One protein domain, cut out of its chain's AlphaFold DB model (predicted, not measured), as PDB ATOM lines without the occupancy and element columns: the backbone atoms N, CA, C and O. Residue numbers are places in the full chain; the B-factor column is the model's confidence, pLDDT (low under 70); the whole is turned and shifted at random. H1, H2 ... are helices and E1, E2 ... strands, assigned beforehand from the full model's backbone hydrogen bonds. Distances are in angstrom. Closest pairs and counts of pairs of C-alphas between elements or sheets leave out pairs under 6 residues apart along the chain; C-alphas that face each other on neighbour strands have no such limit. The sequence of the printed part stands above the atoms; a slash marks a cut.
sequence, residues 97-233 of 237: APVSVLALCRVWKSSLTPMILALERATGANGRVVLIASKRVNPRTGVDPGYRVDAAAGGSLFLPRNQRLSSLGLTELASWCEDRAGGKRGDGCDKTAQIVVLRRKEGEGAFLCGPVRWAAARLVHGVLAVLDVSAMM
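AT A GLANCE: This is residues 97 to 233 of the 237 residues of the protein "Peptidase_M78 domain-containing protein" of Deltaproteobacteria bacterium HGW-Deltaproteobacteria-20 (UniProt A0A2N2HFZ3). A strongly twisted sheet of five strands curls round helix H3 on one face; on the opposite face H1 and H2 meet at a corner, H1 reaching the sheet with residues 98 to 102 and H2 running along E2, so there are three layers. The longest strands, E3 and E4, bend sharply, and a short antiparallel pairing of residues 157 to 158 with 196 to 197 of E3 ties the unnamed stretch 154 to 170 to the sheet. The printed part has 137 residues, with three named helices and five named strands in the order H1 H2 E1 E2 H3 E3 E4 E5; the sheet order is E2 E1 E5 E4 E3, all antiparallel, and the class is mixed. It is compact and rounded, with a radius of gyration of the C-alphas of 14.2 A and spans of 39 by 37 by 28 A.

HOW THE PARTS SIT: Start at H1, residues 98 to 107; it touches H2, residues 112 to 122, about perpendicular at 83 degrees, with closest C-alphas Cys 105 and Leu 112 at 6.3 A. Go on to E1, residues 128 to 136, and E2, residues 146 to 153, an antiparallel hairpin; look at N 132 and O 151, 2.9 A apart. H2 has a height of 7.7 A over the sheet and lies over E2, their closest C-alphas being those of Glu 120 and Ala 153, 4.1 A apart. Next comes H3, residues 171 to 179, whose closest C-alpha pair with E3, residues 185 to 198, is Glu 172 and Asp 190 at 5.7 A. E3, E4, residues 205 to 218, and E5, residues 223 to 228, form a meander, each strand the antiparallel neighbour of the one before; find N 190 and O 212 at 2.9 A, and N 226 and O 215 at 2.8 A. E5 is also E1's antiparallel neighbour, with N 131 and O 225 at 2.8 A. H1 lies over E5 and only just stands up from the sheet, rising 41 degrees. Every O i to N i+4 pair is within hydrogen-bond range in H1 and H3, and 6 of 7 are in H2.

IN THESE COORDINATES: Find C-alpha 98 at (111.186, 32.616, 14.593), where H1 begins. E1 measures 24.8 A from first to last C-alpha and E2 20.4 A. E3 runs 29.9 A from C-alpha 185 at (103.837, 36.812, 14.226) and bends by 85 degrees at residue 191; E4 runs 30.4 A and bends by 84 degrees at residue 210. E5 ends at C-alpha 228, at (107.884, 21.954, 9.625).

THE WHOLE: The two C-alphas farthest apart, Ala 181 and Glu 202, are 41.7 A apart. The printed part has no cut, and the link from E2 to H3, 17 residues, is long. The mean pLDDT of the printed part is 89.2; residue 125 and residues 197 to 205 are under 70.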
ATOM      1  N   ALA A  97     110.928  28.348  17.025       94.62
ATOM      2  CA  ALA A  97     110.154  29.553  16.755       94.62
ATOM      3  C   ALA A  97     111.020  30.664  16.105       94.62
ATOM      4  O   ALA A  97     112.184  30.860  16.470       94.62
ATOM      5  N   PRO A  98     110.455  31.502  15.208       94.88
ATOM      6  CA  PRO A  98     111.186  32.616  14.593       94.88
ATOM      7  C   PRO A  98     111.846  33.573  15.599       94.88
ATOM      8  O   PRO A  98     112.902  34.143  15.327       94.88
ATOM      9  N   VAL A  99     111.238  33.761  16.776       95.06
ATOM     10  CA  VAL A  99     111.791  34.614  17.839       95.06
ATOM     11  C   VAL A  99     113.114  34.074  18.384       95.06
ATOM     12  O   VAL A  99     114.017  34.859  18.665       95.06
ATOM     13  N   SER A 100     113.249  32.756  18.466       95.31
ATOM     14  CA  SER A 100     114.431  32.069  18.979       95.31
ATOM     15  C   SER A 100     115.579  32.153  17.973       95.31
ATOM     16  O   SER A 100     116.697  32.509  18.338       95.31
ATOM     17  N   VAL A 101     115.294  32.024  16.672       95.44
ATOM     18  CA  VAL A 101     116.277  32.297  15.603       95.44
ATOM     19  C   VAL A 101     116.745  33.764  15.621       95.44
ATOM     20  O   VAL A 101     117.937  34.057  15.483       95.44
ATOM     21  N   LEU A 102     115.830  34.716  15.839       95.38
ATOM     22  CA  LEU A 102     116.193  36.130  16.007       95.38
ATOM     23  C   LEU A 102     117.031  36.368  17.271       95.38
ATOM     24  O   LEU A 102     117.883  37.262  17.273       95.38
ATOM     25  N   ALA A 103     116.805  35.595  18.335       96.12
ATOM     26  CA  ALA A 103     117.608  35.649  19.549       96.12
ATOM     27  C   ALA A 103     119.046  35.179  19.284       96.12
ATOM     28  O   ALA A 103     119.970  35.894  19.678       96.12
ATOM     29  N   LEU A 104     119.248  34.099  18.513       95.88
ATOM     30  CA  LEU A 104     120.587  33.682  18.066       95.88
ATOM     31  C   LEU A 104     121.304  34.844  17.358       95.88
ATOM     32  O   LEU A 104     122.412  35.222  17.729       95.88
ATOM     33  N   CYS A 105     120.644  35.531  16.420       95.81
ATOM     34  CA  CYS A 105     121.255  36.679  15.731       95.81
ATOM     35  C   CYS A 105     121.734  37.786  16.693       95.81
ATOM     36  O   CYS A 105     122.676  38.520  16.389       95.81
ATOM     37  N   ARG A 106     121.093  37.947  17.860       95.38
ATOM     38  CA  ARG A 106     121.523  38.911  18.887       95.38
ATOM     39  C   ARG A 106     122.752  38.420  19.646       95.38
ATOM     40  O   ARG A 106     123.644  39.236  19.862       95.38
ATOM     41  N   VAL A 107     122.814  37.131  19.985       95.69
ATOM     42  CA  VAL A 107     123.953  36.503  20.681       95.69
ATOM     43  C   VAL A 107     125.248  36.712  19.892       95.69
ATOM     44  O   VAL A 107     126.193  37.302  20.411       95.69
ATOM     45  N   TRP A 108     125.260  36.359  18.604       95.88
ATOM     46  CA  TRP A 108     126.440  36.548  17.743       95.88
ATOM     47  C   TRP A 108     126.539  37.946  17.120       95.88
ATOM     48  O   TRP A 108     127.484  38.244  16.386       95.88
ATOM     49  N   LYS A 109     125.585  38.842  17.418       95.75
ATOM     50  CA  LYS A 109     125.481  40.182  16.812       95.75
ATOM     51  C   LYS A 109     125.582  40.117  15.276       95.75
ATOM     52  O   LYS A 109     126.225  40.967  14.658       95.75
ATOM     53  N   SER A 110     124.957  39.104  14.681       94.19
ATOM     54  CA  SER A 110     124.948  38.837  13.245       94.19
ATOM     55  C   SER A 110     123.649  39.334  12.607       94.19
ATOM     56  O   SER A 110     122.630  39.540  13.280       94.19
ATOM     57  N   SER A 111     123.675  39.539  11.293       93.25
ATOM     58  CA  SER A 111     122.445  39.620  10.509       93.25
ATOM     59  C   SER A 111     121.863  38.212  10.301       93.25
ATOM     60  O   SER A 111     122.468  37.200  10.672       93.25
ATOM     61  N   LEU A 112     120.657  38.144   9.742       93.56
ATOM     62  CA  LEU A 112     119.949  36.882   9.544       93.56
ATOM     63  C   LEU A 112     120.599  35.989   8.474       93.56
ATOM     64  O   LEU A 112     120.633  34.777   8.646       93.56
ATOM     65  N   THR A 113     121.155  36.564   7.403       90.69
ATOM     66  CA  THR A 113     121.794  35.802   6.315       90.69
ATOM     67  C   THR A 113     122.924  34.878   6.795       90.69
ATOM     68  O   THR A 113     122.797  33.669   6.599       90.69
ATOM     69  N   PRO A 114     123.992  35.361   7.470       93.00
ATOM     70  CA  PRO A 114     125.033  34.480   7.998       93.00
ATOM     71  C   PRO A 114     124.502  33.486   9.028       93.00
ATOM     72  O   PRO A 114     125.024  32.377   9.095       93.00
ATOM     73  N   MET A 115     123.473  33.854   9.803       96.31
ATOM     74  CA  MET A 115     122.846  32.939  10.760       96.31
ATOM     75  C   MET A 115     122.161  31.774  10.053       96.31
ATOM     76  O   MET A 115     122.368  30.634  10.445       96.31
ATOM     77  N   ILE A 116     121.409  32.021   8.978       93.62
ATOM     78  CA  ILE A 116     120.814  30.940   8.183       93.62
ATOM     79  C   ILE A 116     121.900  30.036   7.598       93.62
ATOM     80  O   ILE A 116     121.797  28.822   7.726       93.62
ATOM     81  N   LEU A 117     122.977  30.592   7.042       90.94
ATOM     82  CA  LEU A 117     124.087  29.780   6.523       90.94
ATOM     83  C   LEU A 117     124.754  28.921   7.613       90.94
ATOM     84  O   LEU A 117     125.141  27.780   7.358       90.94
ATOM     85  N   ALA A 118     124.875  29.451   8.834       93.56
ATOM     86  CA  ALA A 118     125.404  28.704   9.970       93.56
ATOM     87  C   ALA A 118     124.436  27.597  10.412       93.56
ATOM     88  O   ALA A 118     124.861  26.458  10.618       93.56
ATOM     89  N   LEU A 119     123.138  27.911  10.489       93.19
ATOM     90  CA  LEU A 119     122.082  26.950  10.790       93.19
ATOM     91  C   LEU A 119     122.065  25.819   9.765       93.19
ATOM     92  O   LEU A 119     122.067  24.677  10.186       93.19
ATOM     93  N   GLU A 120     122.173  26.091   8.459       89.00
ATOM     94  CA  GLU A 120     122.159  25.058   7.403       89.00
ATOM     95  C   GLU A 120     123.189  23.941   7.647       89.00
ATOM     96  O   GLU A 120     122.977  22.792   7.262       89.00
ATOM     97  N   ARG A 121     124.308  24.274   8.295       85.81
ATOM     98  CA  ARG A 121     125.385  23.328   8.609       85.81
ATOM     99  C   ARG A 121     125.253  22.677   9.967       85.81
ATOM    100  O   ARG A 121     125.728  21.559  10.136       85.81
ATOM    101  N   ALA A 122     124.689  23.399  10.927       88.19
ATOM    102  CA  ALA A 122     124.508  22.910  12.283       88.19
ATOM    103  C   ALA A 122     123.250  22.033  12.400       88.19
ATOM    104  O   ALA A 122     123.223  21.084  13.178       88.19
ATOM    105  N   THR A 123     122.220  22.309  11.597       78.19
ATOM    106  CA  THR A 123     121.008  21.501  11.515       78.19
ATOM    107  C   THR A 123     121.241  20.310  10.602       78.19
ATOM    108  O   THR A 123     121.391  20.460   9.388       78.19
ATOM    109  N   GLY A 124     121.220  19.109  11.176       71.31
ATOM    110  CA  GLY A 124     120.995  17.892  10.399       71.31
ATOM    111  C   GLY A 124     119.598  17.873   9.761       71.31
ATOM    112  O   GLY A 124     118.820  18.819   9.881       71.31
ATOM    113  N   ALA A 125     119.249  16.770   9.097       62.28
ATOM    114  CA  ALA A 125     117.911  16.561   8.545       62.28
ATOM    115  C   ALA A 125     116.883  16.299   9.667       62.28
ATOM    116  O   ALA A 125     116.520  15.159   9.935       62.28
ATOM    117  N   ASN A 126     116.426  17.353  10.346       78.69
ATOM    118  CA  ASN A 126     115.444  17.282  11.439       78.69
ATOM    119  C   ASN A 126     114.017  17.669  11.001       78.69
ATOM    120  O   ASN A 126     113.171  17.967  11.840       78.69
ATOM    121  N   GLY A 127     113.759  17.723   9.689       86.00
ATOM    122  CA  GLY A 127     112.461  18.123   9.142       86.00
ATOM    123  C   GLY A 127     112.124  19.605   9.336       86.00
ATOM    124  O   GLY A 127     110.977  19.995   9.122       86.00
ATOM    125  N   ARG A 128     113.088  20.446   9.734       91.44
ATOM    126  CA  ARG A 128     112.899  21.895   9.864       91.44
ATOM    127  C   ARG A 128     113.623  22.635   8.754       91.44
ATOM    128  O   ARG A 128     114.763  22.315   8.428       91.44
ATOM    129  N   VAL A 129     112.967  23.658   8.211       93.06
ATOM    130  CA  VAL A 129     113.589  24.610   7.287       93.06
ATOM    131  C   VAL A 129     113.409  26.020   7.824       93.06
ATOM    132  O   VAL A 129     112.284  26.473   7.995       93.06
ATOM    133  N   VAL A 130     114.496  26.746   8.048       94.75
ATOM    134  CA  VAL A 130     114.462  28.181   8.352       94.75
ATOM    135  C   VAL A 130     114.697  28.948   7.060       94.75
ATOM    136  O   VAL A 130     115.678  28.683   6.376       94.75
ATOM    137  N   LEU A 131     113.843  29.909   6.716       95.38
ATOM    138  CA  LEU A 131     114.022  30.745   5.528       95.38
ATOM    139  C   LEU A 131     113.758  32.220   5.802       95.38
ATOM    140  O   LEU A 131     112.948  32.580   6.656       95.38
ATOM    141  N   ILE A 132     114.405  33.072   5.013       96.06
ATOM    142  CA  ILE A 132     114.037  34.479   4.859       96.06
ATOM    143  C   ILE A 132     113.472  34.664   3.464       96.06
ATOM    144  O   ILE A 132     114.029  34.145   2.491       96.06
ATOM    145  N   ALA A 133     112.403  35.441   3.359       96.69
ATOM    146  CA  ALA A 133     111.894  35.894   2.078       96.69
ATOM    147  C   ALA A 133     111.564  37.384   2.104       96.69
ATOM    148  O   ALA A 133     111.043  37.900   3.091       96.69
ATOM    149  N   SER A 134     111.801  38.066   0.991       96.00
ATOM    150  CA  SER A 134     111.500  39.490   0.836       96.00
ATOM    151  C   SER A 134     110.628  39.722  -0.384       96.00
ATOM    152  O   SER A 134     110.696  38.981  -1.370       96.00
ATOM    153  N   LYS A 135     109.785  40.755  -0.321       95.62
ATOM    154  CA  LYS A 135     108.928  41.131  -1.445       95.62
ATOM    155  C   LYS A 135     109.775  41.825  -2.506       95.62
ATOM    156  O   LYS A 135     110.342  42.883  -2.248       95.62
ATOM    157  N   ARG A 136     109.863  41.233  -3.697       93.81
ATOM    158  CA  ARG A 136     110.607  41.801  -4.830       93.81
ATOM    159  C   ARG A 136     110.020  41.360  -6.164       93.81
ATOM    160  O   ARG A 136     109.344  40.332  -6.254       93.81
ATOM    161  N   VAL A 137     110.294  42.146  -7.200       92.44
ATOM    162  CA  VAL A 137     109.977  41.787  -8.587       92.44
ATOM    163  C   VAL A 137     110.825  40.604  -9.046       92.44
ATOM    164  O   VAL A 137     111.868  40.300  -8.462       92.44
ATOM    165  N   ASN A 138     110.375  39.908 -10.087       86.81
ATOM    166  CA  ASN A 138     111.204  38.903 -10.736       86.81
ATOM    167  C   ASN A 138     112.442  39.584 -11.351       86.81
ATOM    168  O   ASN A 138     112.271  40.451 -12.205       86.81
ATOM    169  N   PRO A 139     113.678  39.197 -10.991       82.94
ATOM    170  CA  PRO A 139     114.873  39.832 -11.546       82.94
ATOM    171  C   PRO A 139     115.014  39.621 -13.061       82.94
ATOM    172  O   PRO A 139     115.631  40.438 -13.732       82.94
ATOM    173  N   ARG A 140     114.431  38.547 -13.611       86.38
ATOM    174  CA  ARG A 140     114.499  38.241 -15.045       86.38
ATOM    175  C   ARG A 140     113.510  39.056 -15.871       86.38
ATOM    176  O   ARG A 140     113.817  39.401 -17.003       86.38
ATOM    177  N   THR A 141     112.313  39.296 -15.345       89.31
ATOM    178  CA  THR A 141     111.225  39.917 -16.117       89.31
ATOM    179  C   THR A 141     110.878  41.326 -15.650       89.31
ATOM    180  O   THR A 141     110.120  42.010 -16.324       89.31
ATOM    181  N   GLY A 142     111.374  41.761 -14.489       91.06
ATOM    182  CA  GLY A 142     111.039  43.049 -13.875       91.06
ATOM    183  C   GLY A 142     109.591  43.164 -13.384       91.06
ATOM    184  O   GLY A 142     109.228  44.174 -12.792       91.06
ATOM    185  N   VAL A 143     108.767  42.134 -13.591       88.06
ATOM    186  CA  VAL A 143     107.339  42.122 -13.256       88.06
ATOM    187  C   VAL A 143     107.032  41.098 -12.167       88.06
ATOM    188  O   VAL A 143     107.900  40.338 -11.727       88.06
ATOM    189  N   ASP A 144     105.770  41.076 -11.743       83.94
ATOM    190  CA  ASP A 144     105.198  40.037 -10.892       83.94
ATOM    191  C   ASP A 144     105.830  39.996  -9.475       83.94
ATOM    192  O   ASP A 144     106.596  39.084  -9.118       83.94
ATOM    193  N   PRO A 145     105.562  41.037  -8.658       91.88
ATOM    194  CA  PRO A 145     106.140  41.173  -7.328       91.88
ATOM    195  C   PRO A 145     105.578  40.124  -6.371       91.88
ATOM    196  O   PRO A 145     104.393  39.810  -6.381       91.88
ATOM    197  N   GLY A 146     106.423  39.578  -5.506       94.81
ATOM    198  CA  GLY A 146     105.972  38.716  -4.416       94.81
ATOM    199  C   GLY A 146     107.112  38.347  -3.487       94.81
ATOM    200  O   GLY A 146     108.269  38.686  -3.746       94.81
ATOM    201  N   TYR A 147     106.784  37.651  -2.403       96.62
ATOM    202  CA  TYR A 147     107.788  37.148  -1.472       96.62
ATOM    203  C   TYR A 147     108.612  36.049  -2.123       96.62
ATOM    204  O   TYR A 147     108.073  35.051  -2.609       96.62
ATOM    205  N   ARG A 148     109.926  36.255  -2.148       95.88
ATOM    206  CA  ARG A 148     110.891  35.345  -2.758       95.88
ATOM    207  C   ARG A 148     111.978  34.982  -1.763       95.88
ATOM    208  O   ARG A 148     112.411  35.841  -1.002       95.88
ATOM    209  N   VAL A 149     112.420  33.729  -1.802       94.69
ATOM    210  CA  VAL A 149     113.428  33.184  -0.881       94.69
ATOM    211  C   VAL A 149     114.761  33.909  -1.060       94.69
ATOM    212  O   VAL A 149     115.338  33.910  -2.148       94.69
ATOM    213  N   ASP A 150     115.261  34.522   0.005       92.69
ATOM    214  CA  ASP A 150     116.581  35.157   0.050       92.69
ATOM    215  C   ASP A 150     117.653  34.170   0.504       92.69
ATOM    216  O   ASP A 150     118.705  34.052  -0.119       92.69
ATOM    217  N   ALA A 151     117.354  33.428   1.568       91.75
ATOM    218  CA  ALA A 151     118.198  32.378   2.113       91.75
ATOM    219  C   ALA A 151     117.318  31.331   2.801       91.75
ATOM    220  O   ALA A 151     116.259  31.670   3.331       91.75
ATOM    221  N   ALA A 152     117.766  30.079   2.809       93.31
ATOM    222  CA  ALA A 152     117.107  28.991   3.517       93.31
ATOM    223  C   ALA A 152     118.138  28.004   4.081       93.31
ATOM    224  O   ALA A 152     119.205  27.826   3.499       93.31
ATOM    225  N   ALA A 153     117.797  27.368   5.196       91.00
ATOM    226  CA  ALA A 153     118.568  26.348   5.890       91.00
ATOM    227  C   ALA A 153     117.641  25.186   6.227       91.00
ATOM    228  O   ALA A 153     116.702  25.377   6.993       91.00
ATOM    229  N   GLY A 154     117.879  24.008   5.649       83.75
ATOM    230  CA  GLY A 154     116.965  22.867   5.771       83.75
ATOM    231  C   GLY A 154     117.633  21.495   5.697       83.75
ATOM    232  O   GLY A 154     116.985  20.519   5.322       83.75
ATOM    233  N   GLY A 155     118.938  21.410   5.979       80.06
ATOM    234  CA  GLY A 155     119.709  20.173   5.859       80.06
ATOM    235  C   GLY A 155     119.725  19.631   4.422       80.06
ATOM    236  O   GLY A 155     120.421  20.162   3.559       80.06
ATOM    237  N   SER A 156     118.970  18.556   4.166       78.31
ATOM    238  CA  SER A 156     118.822  17.936   2.836       78.31
ATOM    239  C   SER A 156     117.783  18.614   1.935       78.31
ATOM    240  O   SER A 156     117.649  18.244   0.769       78.31
ATOM    241  N   LEU A 157     117.015  19.567   2.463       84.62
ATOM    242  CA  LEU A 157     115.973  20.271   1.721       84.62
ATOM    243  C   LEU A 157     116.542  21.528   1.087       84.62
ATOM    244  O   LEU A 157     117.246  22.304   1.736       84.62
ATOM    245  N   PHE A 158     116.192  21.747  -0.175       85.31
ATOM    246  CA  PHE A 158     116.660  22.885  -0.940       85.31
ATOM    247  C   PHE A 158     115.488  23.770  -1.351       85.31
ATOM    248  O   PHE A 158     114.583  23.355  -2.074       85.31
ATOM    249  N   LEU A 159     115.533  25.027  -0.916       89.00
ATOM    250  CA  LEU A 159     114.635  26.066  -1.400       89.00
ATOM    251  C   LEU A 159     115.452  27.015  -2.285       89.00
ATOM    252  O   LEU A 159     116.334  27.708  -1.766       89.00
ATOM    253  N   PRO A 160     115.193  27.064  -3.605       88.31
ATOM    254  CA  PRO A 160     115.979  27.892  -4.506       88.31
ATOM    255  C   PRO A 160     115.866  29.377  -4.148       88.31
ATOM    256  O   PRO A 160     114.764  29.907  -3.968       88.31
ATOM    257  N   ARG A 161     117.007  30.079  -4.108       90.19
ATOM    258  CA  ARG A 161     117.022  31.545  -4.003       90.19
ATOM    259  C   ARG A 161     116.208  32.149  -5.155       90.19
ATOM    260  O   ARG A 161     116.187  31.622  -6.263       90.19
ATOM    261  N   ASN A 162     115.550  33.276  -4.897       91.44
ATOM    262  CA  ASN A 162     114.673  33.995  -5.835       91.44
ATOM    263  C   ASN A 162     113.385  33.266  -6.240       91.44
ATOM    264  O   ASN A 162     112.574  33.857  -6.963       91.44
ATOM    265  N   GLN A 163     113.135  32.055  -5.741       92.31
ATOM    266  CA  GLN A 163     111.865  31.379  -5.960       92.31
ATOM    267  C   GLN A 163     110.755  32.058  -5.153       92.31
ATOM    268  O   GLN A 163     110.944  32.398  -3.984       92.31
ATOM    269  N   ARG A 164     109.598  32.282  -5.784       94.62
ATOM    270  CA  ARG A 164     108.418  32.858  -5.124       94.62
ATOM    271  C   ARG A 164     107.805  31.825  -4.178       94.62
ATOM    272  O   ARG A 164     107.665  30.669  -4.567       94.62
ATOM    273  N   LEU A 165     107.396  32.249  -2.981       95.62
ATOM    274  CA  LEU A 165     106.794  31.359  -1.979       95.62
ATOM    275  C   LEU A 165     105.569  30.614  -2.533       95.62
ATOM    276  O   LEU A 165     105.501  29.394  -2.435       95.62
ATOM    277  N   SER A 166     104.656  31.305  -3.217       94.81
ATOM    278  CA  SER A 166     103.478  30.656  -3.811       94.81
ATOM    279  C   SER A 166     103.823  29.643  -4.908       94.81
ATOM    280  O   SER A 166     103.127  28.646  -5.055       94.81
ATOM    281  N   SER A 167     104.924  29.835  -5.639       92.38
ATOM    282  CA  SER A 167     105.417  28.863  -6.623       92.38
ATOM    283  C   SER A 167     106.085  27.638  -5.983       92.38
ATOM    284  O   SER A 167     106.356  26.676  -6.687       92.38
ATOM    285  N   LEU A 168     106.361  27.673  -4.675       92.44
ATOM    286  CA  LEU A 168     106.734  26.511  -3.854       92.44
ATOM    287  C   LEU A 168     105.505  25.888  -3.168       92.44
ATOM    288  O   LEU A 168     105.645  25.095  -2.242       92.44
ATOM    289  N   GLY A 169     104.290  26.298  -3.544       93.62
ATOM    290  CA  GLY A 169     103.055  25.890  -2.875       93.62
ATOM    291  C   GLY A 169     102.909  26.420  -1.442       93.62
ATOM    292  O   GLY A 169     102.053  25.929  -0.718       93.62
ATOM    293  N   LEU A 170     103.715  27.415  -1.039       95.81
ATOM    294  CA  LEU A 170     103.599  28.137   0.237       95.81
ATOM    295  C   LEU A 170     102.659  29.350   0.076       95.81
ATOM    296  O   LEU A 170     103.064  30.504   0.258       95.81
ATOM    297  N   THR A 171     101.443  29.108  -0.411       96.00
ATOM    298  CA  THR A 171     100.460  30.141  -0.777       96.00
ATOM    299  C   THR A 171      99.829  30.815   0.440       96.00
ATOM    300  O   THR A 171      99.665  32.036   0.423       96.00
ATOM    301  N   GLU A 172      99.532  30.066   1.498       97.12
ATOM    302  CA  GLU A 172      98.995  30.578   2.759       97.12
ATOM    303  C   GLU A 172     100.030  31.459   3.458       97.12
ATOM    304  O   GLU A 172      99.725  32.600   3.815       97.12
ATOM    305  N   LEU A 173     101.284  30.994   3.553       97.25
ATOM    306  CA  LEU A 173     102.383  31.814   4.067       97.25
ATOM    307  C   LEU A 173     102.570  33.089   3.230       97.25
ATOM    308  O   LEU A 173     102.757  34.172   3.790       97.25
ATOM    309  N   ALA A 174     102.516  32.989   1.898       96.56
ATOM    310  CA  ALA A 174     102.642  34.150   1.020       96.56
ATOM    311  C   ALA A 174     101.513  35.171   1.245       96.56
ATOM    312  O   ALA A 174     101.811  36.357   1.384       96.56
ATOM    313  N   SER A 175     100.255  34.722   1.333       96.44
ATOM    314  CA  SER A 175      99.102  35.588   1.635       96.44
ATOM    315  C   SER A 175      99.260  36.249   3.000       96.44
ATOM    316  O   SER A 175      99.161  37.467   3.118       96.44
ATOM    317  N   TRP A 176      99.627  35.468   4.022       96.75
ATOM    318  CA  TRP A 176      99.865  35.986   5.368       96.75
ATOM    319  C   TRP A 176     100.918  37.102   5.384       96.75
ATOM    320  O   TRP A 176     100.785  38.078   6.126       96.75
ATOM    321  N   CYS A 177     101.957  36.993   4.548       95.44
ATOM    322  CA  CYS A 177     102.981  38.026   4.430       95.44
ATOM    323  C   CYS A 177     102.466  39.320   3.774       95.44
ATOM    324  O   CYS A 177     102.974  40.397   4.098       95.44
ATOM    325  N   GLU A 178     101.508  39.236   2.849       93.75
ATOM    326  CA  GLU A 178     100.892  40.401   2.197       93.75
ATOM    327  C   GLU A 178      99.937  41.147   3.143       93.75
ATOM    328  O   GLU A 178      99.956  42.376   3.193       93.75
ATOM    329  N   ASP A 179      99.187  40.416   3.970       92.69
ATOM    330  CA  ASP A 179      98.109  40.976   4.800       92.69
ATOM    331  C   ASP A 179      98.586  41.609   6.120       92.69
ATOM    332  O   ASP A 179      97.799  42.182   6.881       92.69
ATOM    333  N   ARG A 180      99.875  41.475   6.461       89.50
ATOM    334  CA  ARG A 180     100.396  41.821   7.794       89.50
ATOM    335  C   ARG A 180     101.516  42.855   7.743       89.50
ATOM    336  O   ARG A 180     102.514  42.721   7.035       89.50
ATOM    337  N   ALA A 181     101.389  43.855   8.614       85.56
ATOM    338  CA  ALA A 181     102.441  44.825   8.895       85.56
ATOM    339  C   ALA A 181     103.651  44.197   9.624       85.56
ATOM    340  O   ALA A 181     103.558  43.124  10.231       85.56
ATOM    341  N   GLY A 182     104.785  44.906   9.601       84.94
ATOM    342  CA  GLY A 182     106.014  44.522  10.302       84.94
ATOM    343  C   GLY A 182     105.813  44.270  11.804       84.94
ATOM    344  O   GLY A 182     104.988  44.905  12.457       84.94
ATOM    345  N   GLY A 183     106.568  43.318  12.355       85.62
ATOM    346  CA  GLY A 183     106.548  42.944  13.773       85.62
ATOM    347  C   GLY A 183     105.469  41.929  14.167       85.62
ATOM    348  O   GLY A 183     105.493  41.425  15.291       85.62
ATOM    349  N   LYS A 184     104.535  41.593  13.268       94.19
ATOM    350  CA  LYS A 184     103.516  40.565  13.522       94.19
ATOM    351  C   LYS A 184     104.104  39.156  13.439       94.19
ATOM    352  O   LYS A 184     105.051  38.903  12.695       94.19
ATOM    353  N   ARG A 185     103.524  38.245  14.218       96.12
ATOM    354  CA  ARG A 185     103.837  36.812  14.226       96.12
ATOM    355  C   ARG A 185     102.588  36.025  13.866       96.12
ATOM    356  O   ARG A 185     101.480  36.529  14.066       96.12
ATOM    357  N   GLY A 186     102.775  34.834  13.328       96.31
ATOM    358  CA  GLY A 186     101.681  33.940  12.984       96.31
ATOM    359  C   GLY A 186     102.176  32.537  12.701       96.31
ATOM    360  O   GLY A 186     103.376  32.310  12.532       96.31
ATOM    361  N   ASP A 187     101.228  31.626  12.641       97.62
ATOM    362  CA  ASP A 187     101.402  30.236  12.275       97.62
ATOM    363  C   ASP A 187     100.292  29.829  11.300       97.62
ATOM    364  O   ASP A 187      99.269  30.511  11.192       97.62
ATOM    365  N   GLY A 188     100.536  28.758  10.551       96.94
ATOM    366  CA  GLY A 188      99.617  28.271   9.529       96.94
ATOM    367  C   GLY A 188     100.066  26.949   8.917       96.94
ATOM    368  O   GLY A 188     100.999  26.298   9.410       96.94
ATOM    369  N   CYS A 189      99.368  26.512   7.867       96.94
ATOM    370  CA  CYS A 189      99.645  25.228   7.226       96.94
ATOM    371  C   CYS A 189      99.318  25.211   5.729       96.94
ATOM    372  O   CYS A 189      98.178  24.999   5.319       96.94
ATOM    373  N   ASP A 190     100.357  25.232   4.902       96.25
ATOM    374  CA  ASP A 190     100.242  25.047   3.460       96.25
ATOM    375  C   ASP A 190     100.023  23.570   3.113       96.25
ATOM    376  O   ASP A 190     100.922  22.747   3.258       96.25
ATOM    377  N   LYS A 191      98.820  23.208   2.653       91.69
ATOM    378  CA  LYS A 191      98.431  21.802   2.407       91.69
ATOM    379  C   LYS A 191      99.090  21.165   1.179       91.69
ATOM    380  O   LYS A 191      99.155  19.942   1.093       91.69
ATOM    381  N   THR A 192      99.519  21.982   0.222       84.25
ATOM    382  CA  THR A 192      99.989  21.547  -1.104       84.25
ATOM    383  C   THR A 192     101.375  22.101  -1.423       84.25
ATOM    384  O   THR A 192     101.666  22.424  -2.576       84.25
ATOM    385  N   ALA A 193     102.219  22.267  -0.406       84.19
ATOM    386  CA  ALA A 193     103.570  22.758  -0.606       84.19
ATOM    387  C   ALA A 193     104.386  21.764  -1.446       84.19
ATOM    388  O   ALA A 193     104.219  20.545  -1.346       84.19
ATOM    389  N   GLN A 194     105.264  22.308  -2.283       80.06
ATOM    390  CA  GLN A 194     106.184  21.578  -3.146       80.06
ATOM    391  C   GLN A 194     107.602  22.046  -2.820       80.06
ATOM    392  O   GLN A 194     107.983  23.181  -3.119       80.06
ATOM    393  N   ILE A 195     108.384  21.178  -2.186       78.88
ATOM    394  CA  ILE A 195     109.756  21.470  -1.771       78.88
ATOM    395  C   ILE A 195     110.695  20.503  -2.485       78.88
ATOM    396  O   ILE A 195     110.463  19.297  -2.527       78.88
ATOM    397  N   VAL A 196     111.775  21.034  -3.055       74.00
ATOM    398  CA  VAL A 196     112.778  20.218  -3.739       74.00
ATOM    399  C   VAL A 196     113.723  19.611  -2.703       74.00
ATOM    400  O   VAL A 196     114.372  20.322  -1.935       74.00
ATOM    401  N   VAL A 197     113.847  18.287  -2.702       65.94
ATOM    402  CA  VAL A 197     114.961  17.588  -2.060       65.94
ATOM    403  C   VAL A 197     116.034  17.398  -3.110       65.94
ATOM    404  O   VAL A 197     115.900  16.574  -4.014       65.94
ATOM    405  N   LEU A 198     117.125  18.146  -2.985       59.06
ATOM    406  CA  LEU A 198     118.324  17.838  -3.748       59.06
ATOM    407  C   LEU A 198     119.125  16.797  -2.973       59.06
ATOM    408  O   LEU A 198     119.633  17.074  -1.882       59.06
ATOM    409  N   ARG A 199     119.318  15.611  -3.557       55.69
ATOM    410  CA  ARG A 199     120.422  14.758  -3.118       55.69
ATOM    411  C   ARG A 199     121.710  15.454  -3.551       55.69
ATOM    412  O   ARG A 199     122.085  15.415  -4.718       55.69
ATOM    413  N   ARG A 200     122.389  16.107  -2.597       53.34
ATOM    414  CA  ARG A 200     123.609  16.922  -2.801       53.34
ATOM    415  C   ARG A 200     124.729  16.248  -3.619       53.34
ATOM    416  O   ARG A 200     125.654  16.948  -4.011       53.34
ATOM    417  N   LYS A 201     124.686  14.930  -3.858       47.03
ATOM    418  CA  LYS A 201     125.747  14.174  -4.539       47.03
ATOM    419  C   LYS A 201     125.523  13.871  -6.027       47.03
ATOM    420  O   LYS A 201     126.511  13.568  -6.679       47.03
ATOM    421  N   GLU A 202     124.306  13.956  -6.570       52.09
ATOM    422  CA  GLU A 202     124.022  13.342  -7.890       52.09
ATOM    423  C   GLU A 202     123.273  14.241  -8.883       52.09
ATOM    424  O   GLU A 202     122.993  13.821  -9.998       52.09
ATOM    425  N   GLY A 203     122.944  15.486  -8.526       56.88
ATOM    426  CA  GLY A 203     122.217  16.392  -9.431       56.88
ATOM    427  C   GLY A 203     120.756  15.993  -9.692       56.88
ATOM    428  O   GLY A 203     119.994  16.795 -10.228       56.88
ATOM    429  N   GLU A 204     120.333  14.810  -9.245       63.06
ATOM    430  CA  GLU A 204     118.941  14.384  -9.234       63.06
ATOM    431  C   GLU A 204     118.211  14.989  -8.027       63.06
ATOM    432  O   GLU A 204     118.496  14.704  -6.855       63.06
ATOM    433  N   GLY A 205     117.273  15.885  -8.323       68.81
ATOM    434  CA  GLY A 205     116.323  16.420  -7.358       68.81
ATOM    435  C   GLY A 205     115.032  15.615  -7.379       68.81
ATOM    436  O   GLY A 205     114.440  15.435  -8.441       68.81
ATOM    437  N   ALA A 206     114.567  15.175  -6.214       78.44
ATOM    438  CA  ALA A 206     113.206  14.681  -6.052       78.44
ATOM    439  C   ALA A 206     112.325  15.815  -5.517       78.44
ATOM    440  O   ALA A 206     112.747  16.594  -4.660       78.44
ATOM    441  N   PHE A 207     111.091  15.907  -6.001       81.50
ATOM    442  CA  PHE A 207     110.101  16.798  -5.406       81.50
ATOM    443  C   PHE A 207     109.424  16.079  -4.245       81.50
ATOM    444  O   PHE A 207     108.914  14.972  -4.411       81.50
ATOM    445  N   LEU A 208     109.403  16.721  -3.080       84.88
ATOM    446  CA  LEU A 208     108.499  16.353  -2.005       84.88
ATOM    447  C   LEU A 208     107.272  17.252  -2.063       84.88
ATOM    448  O   LEU A 208     107.376  18.481  -2.093       84.88
ATOM    449  N   CYS A 209     106.109  16.618  -2.046       87.44
ATOM    450  CA  CYS A 209     104.822  17.286  -2.013       87.44
ATOM    451  C   CYS A 209     104.098  16.878  -0.737       87.44
ATOM    452  O   CYS A 209     104.094  15.703  -0.372       87.44
ATOM    453  N   GLY A 210     103.468  17.832  -0.062       90.38
ATOM    454  CA  GLY A 210     102.704  17.529   1.139       90.38
ATOM    455  C   GLY A 210     102.359  18.760   1.966       90.38
ATOM    456  O   GLY A 210     102.609  19.893   1.546       90.38
ATOM    457  N   PRO A 211     101.773  18.548   3.152       93.50
ATOM    458  CA  PRO A 211     101.488  19.631   4.070       93.50
ATOM    459  C   PRO A 211     102.775  20.153   4.724       93.50
ATOM    460  O   PRO A 211     103.617  19.374   5.176       93.50
ATOM    461  N   VAL A 212     102.889  21.477   4.822       95.56
ATOM    462  CA  VAL A 212     103.961  22.187   5.529       95.56
ATOM    463  C   VAL A 212     103.337  23.108   6.554       95.56
ATOM    464  O   VAL A 212     102.661  24.078   6.208       95.56
ATOM    465  N   ARG A 213     103.591  22.822   7.830       96.88
ATOM    466  CA  ARG A 213     103.228  23.753   8.903       96.88
ATOM    467  C   ARG A 213     104.304  24.816   8.979       96.88
ATOM    468  O   ARG A 213     105.477  24.520   8.765       96.88
ATOM    469  N   TRP A 214     103.937  26.041   9.305       97.62
ATOM    470  CA  TRP A 214     104.914  27.113   9.420       97.62
ATOM    471  C   TRP A 214     104.620  28.013  10.607       97.62
ATOM    472  O   TRP A 214     103.477  28.174  11.023       97.62
ATOM    473  N   ALA A 215     105.684  28.610  11.133       97.56
ATOM    474  CA  ALA A 215     105.643  29.734  12.053       97.56
ATOM    475  C   ALA A 215     106.470  30.870  11.446       97.56
ATOM    476  O   ALA A 215     107.578  30.647  10.959       97.56
ATOM    477  N   ALA A 216     105.950  32.093  11.467       97.62
ATOM    478  CA  ALA A 216     106.557  33.230  10.794       97.62
ATOM    479  C   ALA A 216     106.584  34.491  11.665       97.62
ATOM    480  O   ALA A 216     105.723  34.725  12.517       97.62
ATOM    481  N   ALA A 217     107.590  35.330  11.427       96.75
ATOM    482  CA  ALA A 217     107.700  36.676  11.970       96.75
ATOM    483  C   ALA A 217     107.949  37.675  10.836       96.75
ATOM    484  O   ALA A 217     108.906  37.550  10.064       96.75
ATOM    485  N   ARG A 218     107.098  38.699  10.752       96.06
ATOM    486  CA  ARG A 218     107.227  39.769   9.766       96.06
ATOM    487  C   ARG A 218     108.334  40.729  10.199       96.06
ATOM    488  O   ARG A 218     108.255  41.365  11.247       96.06
ATOM    489  N   LEU A 219     109.364  40.840   9.375       94.06
ATOM    490  CA  LEU A 219     110.442  41.819   9.481       94.06
ATOM    491  C   LEU A 219     110.042  43.104   8.741       94.06
ATOM    492  O   LEU A 219     109.091  43.109   7.962       94.06
ATOM    493  N   VAL A 220     110.806  44.183   8.931       90.88
ATOM    494  CA  VAL A 220     110.564  45.467   8.243       90.88
ATOM    495  C   VAL A 220     110.569  45.296   6.717       90.88
ATOM    496  O   VAL A 220     109.688  45.809   6.035       90.88
ATOM    497  N   HIS A 221     111.511  44.510   6.185       90.56
ATOM    498  CA  HIS A 221     111.697  44.330   4.737       90.56
ATOM    499  C   HIS A 221     111.475  42.893   4.240       90.56
ATOM    500  O   HIS A 221     111.682  42.613   3.066       90.56
ATOM    501  N   GLY A 222     111.001  41.982   5.093       95.00
ATOM    502  CA  GLY A 222     110.864  40.567   4.728       95.00
ATOM    503  C   GLY A 222     110.148  39.729   5.782       95.00
ATOM    504  O   GLY A 222     109.555  40.251   6.722       95.00
ATOM    505  N   VAL A 223     110.164  38.420   5.634       97.06
ATOM    506  CA  VAL A 223     109.619  37.463   6.592       97.06
ATOM    507  C   VAL A 223     110.722  36.490   6.964       97.06
ATOM    508  O   VAL A 223     111.483  36.064   6.101       97.06
ATOM    509  N   LEU A 224     110.812  36.160   8.248       97.25
ATOM    510  CA  LEU A 224     111.529  34.986   8.725       97.25
ATOM    511  C   LEU A 224     110.484  33.909   8.994       97.25
ATOM    512  O   LEU A 224     109.591  34.133   9.812       97.25
ATOM    513  N   ALA A 225     110.595  32.770   8.325       97.25
ATOM    514  CA  ALA A 225     109.702  31.641   8.518       97.25
ATOM    515  C   ALA A 225     110.493  30.399   8.918       97.25
ATOM    516  O   ALA A 225     111.614  30.179   8.459       97.25
ATOM    517  N   VAL A 226     109.882  29.589   9.770       96.31
ATOM    518  CA  VAL A 226     110.333  28.244  10.085       96.31
ATOM    519  C   VAL A 226     109.255  27.276   9.637       96.31
ATOM    520  O   VAL A 226     108.109  27.368  10.073       96.31
ATOM    521  N   LEU A 227     109.636  26.371   8.749       95.38
ATOM    522  CA  LEU A 227     108.790  25.351   8.163       95.38
ATOM    523  C   LEU A 227     109.016  24.025   8.891       95.38
ATOM    524  O   LEU A 227     110.157  23.612   9.101       95.38
ATOM    525  N   ASP A 228     107.928  23.358   9.245       94.50
ATOM    526  CA  ASP A 228     107.884  21.954   9.625       94.50
ATOM    527  C   ASP A 228     107.492  21.133   8.401       94.50
ATOM    528  O   ASP A 228     106.341  21.157   7.955       94.50
ATOM    529  N   VAL A 229     108.460  20.410   7.856       92.88
ATOM    530  CA  VAL A 229     108.270  19.552   6.687       92.88
ATOM    531  C   VAL A 229     108.253  18.073   7.073       92.88
ATOM    532  O   VAL A 229     108.357  17.206   6.210       92.88
ATOM    533  N   SER A 230     108.158  17.750   8.366       91.31
ATOM    534  CA  SER A 230     108.285  16.369   8.853       91.31
ATOM    535  C   SER A 230     107.267  15.425   8.203       91.31
ATOM    536  O   SER A 230     107.575  14.263   7.952       91.31
ATOM    537  N   ALA A 231     106.077  15.934   7.864       89.88
ATOM    538  CA  ALA A 231     105.044  15.181   7.156       89.88
ATOM    539  C   ALA A 231     105.437  14.809   5.711       89.88
ATOM    540  O   ALA A 231     105.019  13.767   5.223       89.88
ATOM    541  N   MET A 232     106.261  15.623   5.045       87.75
ATOM    542  CA  MET A 232     106.765  15.350   3.692       87.75
ATOM    543  C   MET A 232     107.881  14.302   3.670       87.75
ATOM    544  O   MET A 232     108.123  13.677   2.645       87.75
ATOM    545  N   MET A 233     108.593  14.143   4.788       83.56
ATOM    546  CA  MET A 233     109.760  13.263   4.891       83.56
ATOM    547  C   MET A 233     109.386  11.803   5.184       83.56
ATOM    548  O   MET A 233     110.268  10.946   5.233       83.56
TER     549      MET A 233